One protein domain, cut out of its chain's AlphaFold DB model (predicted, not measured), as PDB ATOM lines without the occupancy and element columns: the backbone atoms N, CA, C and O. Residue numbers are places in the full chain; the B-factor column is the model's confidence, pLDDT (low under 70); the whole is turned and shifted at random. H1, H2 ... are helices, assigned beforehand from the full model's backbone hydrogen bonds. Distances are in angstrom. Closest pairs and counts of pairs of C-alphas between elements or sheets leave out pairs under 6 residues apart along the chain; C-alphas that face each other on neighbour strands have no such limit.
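This is residues 4 to 83 of the 326 residues of an uncharacterized protein of Exiguobacterium enclense (UniProt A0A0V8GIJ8). The long helix H2 and the shorter H1 make a V, joined at its point by a tight link, and H3 and H5, side by side, close the wide end of the V between them. H4 packs on H2 near its last residues, while the unnamed residues 45 to 58 run round the outside at the wide end, from H3 to H4. Residues 12 to 17, at the point of the V, stand free. The printed part has 80 residues with five named helices in the order H1, H2, H3, H4, H5 and no named strand; its class is all helix. It is compact and rounded, with a radius of gyration of the C-alphas of 11.6 A and spans of 28 by 26 by 21 A.

H1 holds residues 4 to 13, from C-alpha 4 at (147.295, 121.224, 145.918), and is 14.6 A long. H2, residues 16 to 33, is the longest helix at 25.9 A and begins at C-alpha 16, (157.358, 113.198, 132.490). H3 holds residues 36 to 44 over 11.9 A, and H4 holds residues 59 to 66 over 10.9 A. H5, residues 72 to 81, is 14.2 A long and ends at C-alpha 81, (157.633, 118.726, 148.597).

H1 and H2 are close but not clearly touching, opposite ways at a steep tilt of 49 degrees; their closest C-alphas, those of Tyr 11 and Ile 19, are 6.9 A apart. H1 touches H5, the closest C-alphas being those of Ala 7 and Gly 79 at 4.9 A, at a steep tilt of 48 degrees. With residues 25 to 33 alone, H2 touches H3 at a steep tilt of 51 degrees; the C-alphas of Ser 29 and Thr 39, the closest, are 5.4 A apart. With residues 27 to 31 alone, H2 touches H4 at a shallow tilt of 29 degrees, opposite ways, closest at the C-alphas of Leu 27 and Pro 59, 5.9 A. H3 and H5 touch and run the same way at a shallow tilt of 16 degrees, with the C-alphas of Cys 40 and Leu 81 closest at 6.5 A. H2 and H5 are apart. H4 and H5 are close but not clearly touching, about perpendicular at 84 degrees, with the C-alphas of Trp 62 and Ile 74 closest at 7.2 A. In H1, H2, H3, H4 and H5 every O i to N i+4 pair is within hydrogen-bond range.

The two C-alphas farthest apart, those of Thr 15 and Gln 53, are 30.1 A apart. The printed part has no cut. The link from H3 to H4 is long, with 14 residues; the other three links are tight. The mean pLDDT of the printed part is 83.6, and residues 4 to 6 are under 70.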
ATOM      1  N   ALA A   4     147.818 121.871 147.129       59.84
ATOM      2  CA  ALA A   4     147.295 121.224 145.918       59.84
ATOM      3  C   ALA A   4     147.630 121.969 144.606       59.84
ATOM      4  O   ALA A   4     147.819 121.346 143.565       59.84
ATOM      5  N   LEU A   5     147.730 123.302 144.647       63.09
ATOM      6  CA  LEU A   5     148.098 124.122 143.491       63.09
ATOM      7  C   LEU A   5     149.583 123.947 143.138       63.09
ATOM      8  O   LEU A   5     149.936 123.985 141.966       63.09
ATOM      9  N   SER A   6     150.436 123.727 144.142       69.00
ATOM     10  CA  SER A   6     151.879 123.528 143.965       69.00
ATOM     11  C   SER A   6     152.191 122.190 143.294       69.00
ATOM     12  O   SER A   6     152.983 122.154 142.356       69.00
ATOM     13  N   ALA A   7     151.474 121.125 143.669       71.50
ATOM     14  CA  ALA A   7     151.547 119.841 142.975       71.50
ATOM     15  C   ALA A   7     151.157 119.975 141.492       71.50
ATOM     16  O   ALA A   7     151.898 119.541 140.616       71.50
ATOM     17  N   LEU A   8     150.035 120.642 141.191       70.81
ATOM     18  CA  LEU A   8     149.605 120.898 139.809       70.81
ATOM     19  C   LEU A   8     150.635 121.718 139.019       70.81
ATOM     20  O   LEU A   8     150.938 121.382 137.878       70.81
ATOM     21  N   GLN A   9     151.202 122.760 139.631       74.12
ATOM     22  CA  GLN A   9     152.251 123.569 139.011       74.12
ATOM     23  C   GLN A   9     153.493 122.738 138.683       74.12
ATOM     24  O   GLN A   9     154.046 122.894 137.594       74.12
ATOM     25  N   PHE A  10     153.891 121.823 139.569       78.44
ATOM     26  CA  PHE A  10     155.011 120.911 139.345       78.44
ATOM     27  C   PHE A  10     154.782 120.015 138.122       78.44
ATOM     28  O   PHE A  10     155.614 120.007 137.220       78.44
ATOM     29  N   TYR A  11     153.606 119.380 138.015       74.38
ATOM     30  CA  TYR A  11     153.241 118.559 136.850       74.38
ATOM     31  C   TYR A  11     153.230 119.337 135.525       74.38
ATOM     32  O   TYR A  11     153.497 118.763 134.476       74.38
ATOM     33  N   THR A  12     152.921 120.637 135.550       75.00
ATOM     34  CA  THR A  12     152.891 121.474 134.334       75.00
ATOM     35  C   THR A  12     154.234 122.103 133.963       75.00
ATOM     36  O   THR A  12     154.353 122.660 132.875       75.00
ATOM     37  N   SER A  13     155.222 122.064 134.862       77.88
ATOM     38  CA  SER A  13     156.522 122.737 134.696       77.88
ATOM     39  C   SER A  13     157.710 121.785 134.559       77.88
ATOM     40  O   SER A  13     158.813 122.251 134.289       77.88
ATOM     41  N   HIS A  14     157.497 120.478 134.725       82.31
ATOM     42  CA  HIS A  14     158.536 119.446 134.686       82.31
ATOM     43  C   HIS A  14     158.204 118.376 133.642       82.31
ATOM     44  O   HIS A  14     157.037 118.160 133.312       82.31
ATOM     45  N   THR A  15     159.229 117.710 133.105       84.75
ATOM     46  CA  THR A  15     159.016 116.642 132.121       84.75
ATOM     47  C   THR A  15     158.451 115.386 132.786       84.75
ATOM     48  O   THR A  15     158.601 115.175 133.989       84.75
ATOM     49  N   GLU A  16     157.834 114.501 131.999       77.69
ATOM     50  CA  GLU A  16     157.358 113.198 132.490       77.69
ATOM     51  C   GLU A  16     158.488 112.376 133.133       77.69
ATOM     52  O   GLU A  16     158.271 111.687 134.131       77.69
ATOM     53  N   VAL A  17     159.712 112.507 132.608       78.06
ATOM     54  CA  VAL A  17     160.913 111.868 133.158       78.06
ATOM     55  C   VAL A  17     161.232 112.417 134.549       78.06
ATOM     56  O   VAL A  17     161.447 111.632 135.470       78.06
ATOM     57  N   ASP A  18     161.203 113.738 134.730       79.44
ATOM     58  CA  ASP A  18     161.484 114.384 136.022       79.44
ATOM     59  C   ASP A  18     160.428 114.029 137.075       79.44
ATOM     60  O   ASP A  18     160.744 113.746 138.232       79.44
ATOM     61  N   ILE A  19     159.161 113.990 136.661       84.31
ATOM     62  CA  ILE A  19     158.028 113.622 137.513       84.31
ATOM     63  C   ILE A  19     158.147 112.162 137.955       84.31
ATOM     64  O   ILE A  19     158.016 111.860 139.142       84.31
ATOM     65  N   LYS A  20     158.435 111.252 137.018       84.62
ATOM     66  CA  LYS A  20     158.639 109.833 137.318       84.62
ATOM     67  C   LYS A  20     159.824 109.630 138.264       84.62
ATOM     68  O   LYS A  20     159.701 108.902 139.246       84.62
ATOM     69  N   ARG A  21     160.930 110.334 138.020       85.06
ATOM     70  CA  ARG A  21     162.139 110.282 138.852       85.06
ATOM     71  C   ARG A  21     161.885 110.787 140.272       85.06
ATOM     72  O   ARG A  21     162.350 110.177 141.231       85.06
ATOM     73  N   LEU A  22     161.089 111.846 140.446       89.44
ATOM     74  CA  LEU A  22     160.664 112.301 141.775       89.44
ATOM     75  C   LEU A  22     159.872 111.215 142.521       89.44
ATOM     76  O   LEU A  22     160.142 110.956 143.693       89.44
ATOM     77  N   HIS A  23     158.923 110.560 141.851       91.38
ATOM     78  CA  HIS A  23     158.132 109.484 142.457       91.38
ATOM     79  C   HIS A  23     158.994 108.287 142.869       91.38
ATOM     80  O   HIS A  23     158.799 107.739 143.954       91.38
ATOM     81  N   GLU A  24     159.985 107.922 142.054       89.06
ATOM     82  CA  GLU A  24     160.969 106.881 142.376       89.06
ATOM     83  C   GLU A  24     161.802 107.250 143.615       89.06
ATOM     84  O   GLU A  24     161.967 106.430 144.521       89.06
ATOM     85  N   ARG A  25     162.257 108.504 143.721       89.69
ATOM     86  CA  ARG A  25     163.000 109.004 144.893       89.69
ATOM     87  C   ARG A  25     162.167 108.971 146.178       89.69
ATOM     88  O   ARG A  25     162.677 108.594 147.234       89.69
ATOM     89  N   ILE A  26     160.890 109.341 146.094       91.38
ATOM     90  CA  ILE A  26     159.959 109.277 147.231       91.38
ATOM     91  C   ILE A  26     159.766 107.825 147.672       91.38
ATOM     92  O   ILE A  26     159.894 107.529 148.859       91.38
ATOM     93  N   LEU A  27     159.532 106.909 146.729       90.00
ATOM     94  CA  LEU A  27     159.383 105.481 147.015       90.00
ATOM     95  C   LEU A  27     160.626 104.884 147.684       90.00
ATOM     96  O   LEU A  27     160.499 104.153 148.669       90.00
ATOM     97  N   LEU A  28     161.822 105.216 147.191       86.94
ATOM     98  CA  LEU A  28     163.087 104.757 147.772       86.94
ATOM     99  C   LEU A  28     163.251 105.235 149.221       86.94
ATOM    100  O   LEU A  28     163.615 104.453 150.098       86.94
ATOM    101  N   SER A  29     162.929 106.499 149.491       87.19
ATOM    102  CA  SER A  29     163.041 107.081 150.831       87.19
ATOM    103  C   SER A  29     161.958 106.583 151.804       87.19
ATOM    104  O   SER A  29     162.223 106.382 152.993       87.19
ATOM    105  N   LEU A  30     160.739 106.328 151.325       88.44
ATOM    106  CA  LEU A  30     159.685 105.717 152.142       88.44
ATOM    107  C   LEU A  30     159.980 104.247 152.449       88.44
ATOM    108  O   LEU A  30     159.658 103.778 153.538       88.44
ATOM    109  N   SER A  31     160.644 103.537 151.538       84.19
ATOM    110  CA  SER A  31     161.055 102.148 151.766       84.19
ATOM    111  C   SER A  31     162.096 102.016 152.885       84.19
ATOM    112  O   SER A  31     162.140 100.982 153.546       84.19
ATOM    113  N   SER A  32     162.910 103.051 153.129       80.12
ATOM    114  CA  SER A  32     163.913 103.050 154.204       80.12
ATOM    115  C   SER A  32     163.391 103.589 155.537       80.12
ATOM    116  O   SER A  32     163.771 103.079 156.588       80.12
ATOM    117  N   SER A  33     162.525 104.608 155.515       84.50
ATOM    118  CA  SER A  33     162.107 105.335 156.727       84.50
ATOM    119  C   SER A  33     160.636 105.156 157.104       84.50
ATOM    120  O   SER A  33     160.272 105.355 158.262       84.50
ATOM    121  N   SER A  34     159.778 104.835 156.129       88.00
ATOM    122  CA  SER A  34     158.312 104.887 156.233       88.00
ATOM    123  C   SER A  34     157.775 106.196 156.833       88.00
ATOM    124  O   SER A  34     156.675 106.204 157.376       88.00
ATOM    125  N   SER A  35     158.540 107.292 156.762       88.81
ATOM    126  CA  SER A  35     158.212 108.588 157.363       88.81
ATOM    127  C   SER A  35     158.193 109.671 156.286       88.81
ATOM    128  O   SER A  35     159.172 109.868 155.555       88.81
ATOM    129  N   LEU A  36     157.075 110.393 156.194       89.25
ATOM    130  CA  LEU A  36     156.925 111.554 155.315       89.25
ATOM    131  C   LEU A  36     157.890 112.675 155.719       89.25
ATOM    132  O   LEU A  36     158.478 113.325 154.857       89.25
ATOM    133  N   GLN A  37     158.095 112.892 157.018       87.81
ATOM    134  CA  GLN A  37     159.000 113.905 157.550       87.81
ATOM    135  C   GLN A  37     160.465 113.572 157.261       87.81
ATOM    136  O   GLN A  37     161.196 114.446 156.788       87.81
ATOM    137  N   ALA A  38     160.883 112.322 157.477       85.25
ATOM    138  CA  ALA A  38     162.230 111.877 157.124       85.25
ATOM    139  C   ALA A  38     162.468 111.967 155.610       85.25
ATOM    140  O   ALA A  38     163.509 112.447 155.168       85.25
ATOM    141  N   THR A  39     161.469 111.586 154.811       87.94
ATOM    142  CA  THR A  39     161.545 111.656 153.347       87.94
ATOM    143  C   THR A  39     161.601 113.092 152.839       87.94
ATOM    144  O   THR A  39     162.375 113.405 151.938       87.94
ATOM    145  N   CYS A  40     160.844 114.001 153.449       88.12
ATOM    146  CA  CYS A  40     160.917 115.424 153.156       88.12
ATOM    147  C   CYS A  40     162.322 115.979 153.419       88.12
ATOM    148  O   CYS A  40     162.899 116.643 152.555       88.12
ATOM    149  N   LEU A  41     162.889 115.671 154.589       84.56
ATOM    150  CA  LEU A  41     164.231 116.109 154.957       84.56
ATOM    151  C   LEU A  41     165.285 115.545 153.997       84.56
ATOM    152  O   LEU A  41     166.145 116.288 153.540       84.56
ATOM    153  N   HIS A  42     165.177 114.268 153.644       83.81
ATOM    154  CA  HIS A  42     166.102 113.602 152.731       83.81
ATOM    155  C   HIS A  42     166.079 114.210 151.320       83.81
ATOM    156  O   HIS A  42     167.125 114.387 150.707       83.81
ATOM    157  N   LEU A  43     164.902 114.566 150.800       85.50
ATOM    158  CA  LEU A  43     164.771 115.060 149.426       85.50
ATOM    159  C   LEU A  43     164.998 116.568 149.275       85.50
ATOM    160  O   LEU A  43     165.242 117.023 148.161       85.50
ATOM    161  N   THR A  44     164.895 117.343 150.356       84.69
ATOM    162  CA  THR A  44     164.905 118.819 150.289       84.69
ATOM    163  C   THR A  44     165.903 119.474 151.238       84.69
ATOM    164  O   THR A  44     166.179 120.663 151.112       84.69
ATOM    165  N   GLY A  45     166.413 118.745 152.235       79.94
ATOM    166  CA  GLY A  45     167.188 119.309 153.345       79.94
ATOM    167  C   GLY A  45     166.359 120.170 154.308       79.94
ATOM    168  O   GLY A  45     166.907 120.741 155.251       79.94
ATOM    169  N   ILE A  46     165.041 120.277 154.099       75.31
ATOM    170  CA  ILE A  46     164.150 121.163 154.846       75.31
ATOM    171  C   ILE A  46     163.116 120.329 155.604       75.31
ATOM    172  O   ILE A  46     162.345 119.560 155.028       75.31
ATOM    173  N   ALA A  47     163.061 120.523 156.923       75.62
ATOM    174  CA  ALA A  47     161.993 119.967 157.742       75.62
ATOM    175  C   ALA A  47     160.680 120.746 157.515       75.62
ATOM    176  O   ALA A  47     160.697 121.983 157.459       75.62
ATOM    177  N   PRO A  48     159.527 120.065 157.425       75.19
ATOM    178  CA  PRO A  48     158.246 120.735 157.266       75.19
ATOM    179  C   PRO A  48     157.936 121.589 158.504       75.19
ATOM    180  O   PRO A  48     158.073 121.154 159.645       75.19
ATOM    181  N   SER A  49     157.485 122.826 158.280       72.12
ATOM    182  CA  SER A  49     157.179 123.790 159.353       72.12
ATOM    183  C   SER A  49     155.983 123.390 160.223       72.12
ATOM    184  O   SER A  49     155.807 123.917 161.321       72.12
ATOM    185  N   ARG A  50     155.152 122.465 159.735       76.75
ATOM    186  CA  ARG A  50     154.087 121.798 160.486       76.75
ATOM    187  C   ARG A  50     154.212 120.293 160.256       76.75
ATOM    188  O   ARG A  50     154.387 119.912 159.099       76.75
ATOM    189  N   PRO A  51     154.100 119.463 161.303       78.81
ATOM    190  CA  PRO A  51     154.095 118.017 161.137       78.81
ATOM    191  C   PRO A  51     152.895 117.583 160.290       78.81
ATOM    192  O   PRO A  51     151.831 118.210 160.333       78.81
ATOM    193  N   PHE A  52     153.075 116.511 159.522       84.19
ATOM    194  CA  PHE A  52     151.984 115.882 158.787       84.19
ATOM    195  C   PHE A  52     150.998 115.246 159.770       84.19
ATOM    196  O   PHE A  52     151.399 114.760 160.828       84.19
ATOM    197  N   GLN A  53     149.704 115.244 159.429       83.31
ATOM    198  CA  GLN A  53     148.680 114.617 160.279       83.31
ATOM    199  C   GLN A  53     148.964 113.126 160.506       83.31
ATOM    200  O   GLN A  53     148.751 112.611 161.600       83.31
ATOM    201  N   GLN A  54     149.481 112.455 159.476       86.88
ATOM    202  CA  GLN A  54     150.017 111.104 159.547       86.88
ATOM    203  C   GLN A  54     151.417 111.121 158.948       86.88
ATOM    204  O   GLN A  54     151.568 111.398 157.762       86.88
ATOM    205  N   ASP A  55     152.423 110.843 159.774       87.81
ATOM    206  CA  ASP A  55     153.816 110.795 159.329       87.81
ATOM    207  C   ASP A  55     154.209 109.415 158.790       87.81
ATOM    208  O   ASP A  55     154.970 109.314 157.834       87.81
ATOM    209  N   THR A  56     153.663 108.346 159.375       90.94
ATOM    210  CA  THR A  56     153.980 106.982 158.955       90.94
ATOM    211  C   THR A  56     153.167 106.590 157.726       90.94
ATOM    212  O   THR A  56     151.945 106.458 157.817       90.94
ATOM    213  N   VAL A  57     153.843 106.383 156.597       90.25
ATOM    214  CA  VAL A  57     153.246 105.984 155.314       90.25
ATOM    215  C   VAL A  57     154.090 104.881 154.692       90.25
ATOM    216  O   VAL A  57     155.310 105.015 154.567       90.25
ATOM    217  N   ARG A  58     153.443 103.785 154.291       88.38
ATOM    218  CA  ARG A  58     154.107 102.665 153.620       88.38
ATOM    219  C   ARG A  58     154.201 102.886 152.104       88.38
ATOM    220  O   ARG A  58     153.337 103.557 151.533       88.38
ATOM    221  N   PRO A  59     155.187 102.282 151.416       89.25
ATOM    222  CA  PRO A  59     155.311 102.386 149.959       89.25
ATOM    223  C   PRO A  59     154.043 101.982 149.187       89.25
ATOM    224  O   PRO A  59     153.725 102.578 148.161       89.25
ATOM    225  N   GLU A  60     153.264 101.018 149.690       90.31
ATOM    226  CA  GLU A  60     152.030 100.578 149.026       90.31
ATOM    227  C   GLU A  60     150.914 101.633 149.097       90.31
ATOM    228  O   GLU A  60     150.072 101.717 148.203       90.31
ATOM    229  N   GLU A  61     150.896 102.449 150.154       88.19
ATOM    230  CA  GLU A  61     149.943 103.554 150.316       88.19
ATOM    231  C   GLU A  61     150.277 104.708 149.366       88.19
ATOM    232  O   GLU A  61     149.374 105.315 148.789       88.19
ATOM    233  N   TRP A  62     151.571 104.944 149.127       91.56
ATOM    234  CA  TRP A  62     152.045 105.863 148.095       91.56
ATOM    235  C   TRP A  62     151.640 105.407 146.689       91.56
ATOM    236  O   TRP A  62     151.108 106.200 145.914       91.56
ATOM    237  N   GLN A  63     151.810 104.122 146.366       89.69
ATOM    238  CA  GLN A  63     151.411 103.599 145.056       89.69
ATOM    239  C   GLN A  63     149.897 103.726 144.824       89.69
ATOM    240  O   GLN A  63     149.473 104.200 143.774       89.69
ATOM    241  N   ARG A  64     149.073 103.409 145.833       87.44
ATOM    242  CA  ARG A  64     147.611 103.594 145.753       87.44
ATOM    243  C   ARG A  64     147.212 105.047 145.513       87.44
ATOM    244  O   ARG A  64     146.240 105.293 144.797       87.44
ATOM    245  N   PHE A  65     147.943 105.989 146.107       89.75
ATOM    246  CA  PHE A  65     147.741 107.417 145.881       89.75
ATOM    247  C   PHE A  65     148.022 107.811 144.425       89.75
ATOM    248  O   PHE A  65     147.215 108.523 143.827       89.75
ATOM    249  N   LEU A  66     149.099 107.292 143.826       86.00
ATOM    250  CA  LEU A  66     149.393 107.494 142.400       86.00
ATOM    251  C   LEU A  66     148.333 106.867 141.483       86.00
ATOM    252  O   LEU A  66     147.997 107.449 140.455       86.00
ATOM    253  N   ASP A  67     147.740 105.744 141.893       87.19
ATOM    254  CA  ASP A  67     146.638 105.086 141.179       87.19
ATOM    255  C   ASP A  67     145.287 105.829 141.323       87.19
ATOM    256  O   ASP A  67     144.247 105.340 140.878       87.19
ATOM    257  N   GLY A  68     145.275 107.011 141.952       79.44
ATOM    258  CA  GLY A  68     144.112 107.897 142.046       79.44
ATOM    259  C   GLY A  68     143.278 107.749 143.319       79.44
ATOM    260  O   GLY A  68     142.194 108.329 143.401       79.44
ATOM    261  N   HIS A  69     143.753 107.010 144.326       83.44
ATOM    262  CA  HIS A  69     143.054 106.907 145.609       83.44
ATOM    263  C   HIS A  69     143.404 108.104 146.508       83.44
ATOM    264  O   HIS A  69     144.580 108.352 146.777       83.44
ATOM    265  N   PRO A  70     142.415 108.862 147.012       81.12
ATOM    266  CA  PRO A  70     142.690 110.046 147.815       81.12
ATOM    267  C   PRO A  70     143.322 109.676 149.164       81.12
ATOM    268  O   PRO A  70     142.820 108.812 149.880       81.12
ATOM    269  N   HIS A  71     144.393 110.381 149.535       85.44
ATOM    270  CA  HIS A  71     145.027 110.280 150.848       85.44
ATOM    271  C   HIS A  71     145.520 111.663 151.293       85.44
ATOM    272  O   HIS A  71     146.435 112.230 150.698       85.44
ATOM    273  N   GLU A  72     144.925 112.212 152.355       84.38
ATOM    274  CA  GLU A  72     145.099 113.624 152.738       84.38
ATOM    275  C   GLU A  72     146.544 113.961 153.138       84.38
ATOM    276  O   GLU A  72     147.130 114.884 152.579       84.38
ATOM    277  N   SER A  73     147.164 113.164 154.018       86.12
ATOM    278  CA  SER A  73     148.560 113.382 154.444       86.12
ATOM    279  C   SER A  73     149.573 113.249 153.303       86.12
ATOM    280  O   SER A  73     150.538 114.006 153.257       86.12
ATOM    281  N   ILE A  74     149.342 112.331 152.357       90.00
ATOM    282  CA  ILE A  74     150.201 112.146 151.180       90.00
ATOM    283  C   ILE A  74     150.058 113.331 150.217       90.00
ATOM    284  O   ILE A  74     151.062 113.854 149.738       90.00
ATOM    285  N   ALA A  75     148.832 113.805 149.977       85.94
ATOM    286  CA  ALA A  75     148.583 114.989 149.156       85.94
ATOM    287  C   ALA A  75     149.207 116.254 149.770       85.94
ATOM    288  O   ALA A  75     149.779 117.082 149.056       85.94
ATOM    289  N   ASP A  76     149.127 116.389 151.095       84.75
ATOM    290  CA  ASP A  76     149.720 117.490 151.849       84.75
ATOM    291  C   ASP A  76     151.256 117.472 151.791       84.75
ATOM    292  O   ASP A  76     151.883 118.495 151.501       84.75
ATOM    293  N   PHE A  77     151.850 116.292 151.991       90.50
ATOM    294  CA  PHE A  77     153.281 116.042 151.823       90.50
ATOM    295  C   PHE A  77     153.751 116.364 150.407       90.50
ATOM    296  O   PHE A  77     154.692 117.136 150.240       90.50
ATOM    297  N   TYR A  78     153.074 115.843 149.386       88.00
ATOM    298  CA  TYR A  78     153.480 116.046 148.000       88.00
ATOM    299  C   TYR A  78     153.361 117.515 147.576       88.00
ATOM    300  O   TYR A  78     154.248 118.062 146.918       88.00
ATOM    301  N   GLY A  79     152.303 118.199 148.016       85.12
ATOM    302  CA  GLY A  79     152.141 119.633 147.792       85.12
ATOM    303  C   GLY A  79     153.190 120.487 148.513       85.12
ATOM    304  O   GLY A  79     153.576 121.533 148.000       85.12
ATOM    305  N   PHE A  80     153.681 120.053 149.680       86.75
ATOM    306  CA  PHE A  80     154.825 120.690 150.335       86.75
ATOM    307  C   PHE A  80     156.122 120.429 149.566       86.75
ATOM    308  O   PHE A  80     156.831 121.378 149.236       86.75
ATOM    309  N   LEU A  81     156.404 119.166 149.251       88.00
ATOM    310  CA  LEU A  81     157.633 118.726 148.597       88.00
ATOM    311  C   LEU A  81     157.856 119.445 147.259       88.00
ATOM    312  O   LEU A  81     158.945 119.924 146.983       88.00
ATOM    313  N   THR A  82     156.795 119.593 146.466       86.56
ATOM    314  CA  THR A  82     156.820 120.291 145.168       86.56
ATOM    315  C   THR A  82     156.884 121.819 145.275       86.56
ATOM    316  O   THR A  82     157.060 122.502 144.268       86.56
ATOM    317  N   SER A  83     156.738 122.378 146.480       80.94
ATOM    318  CA  SER A  83     156.805 123.825 146.730       80.94
ATOM    319  C   SER A  83     158.186 124.316 147.172       80.94
ATOM    320  O   SER A  83     158.382 125.525 147.328       80.94
TER     321      SER A  83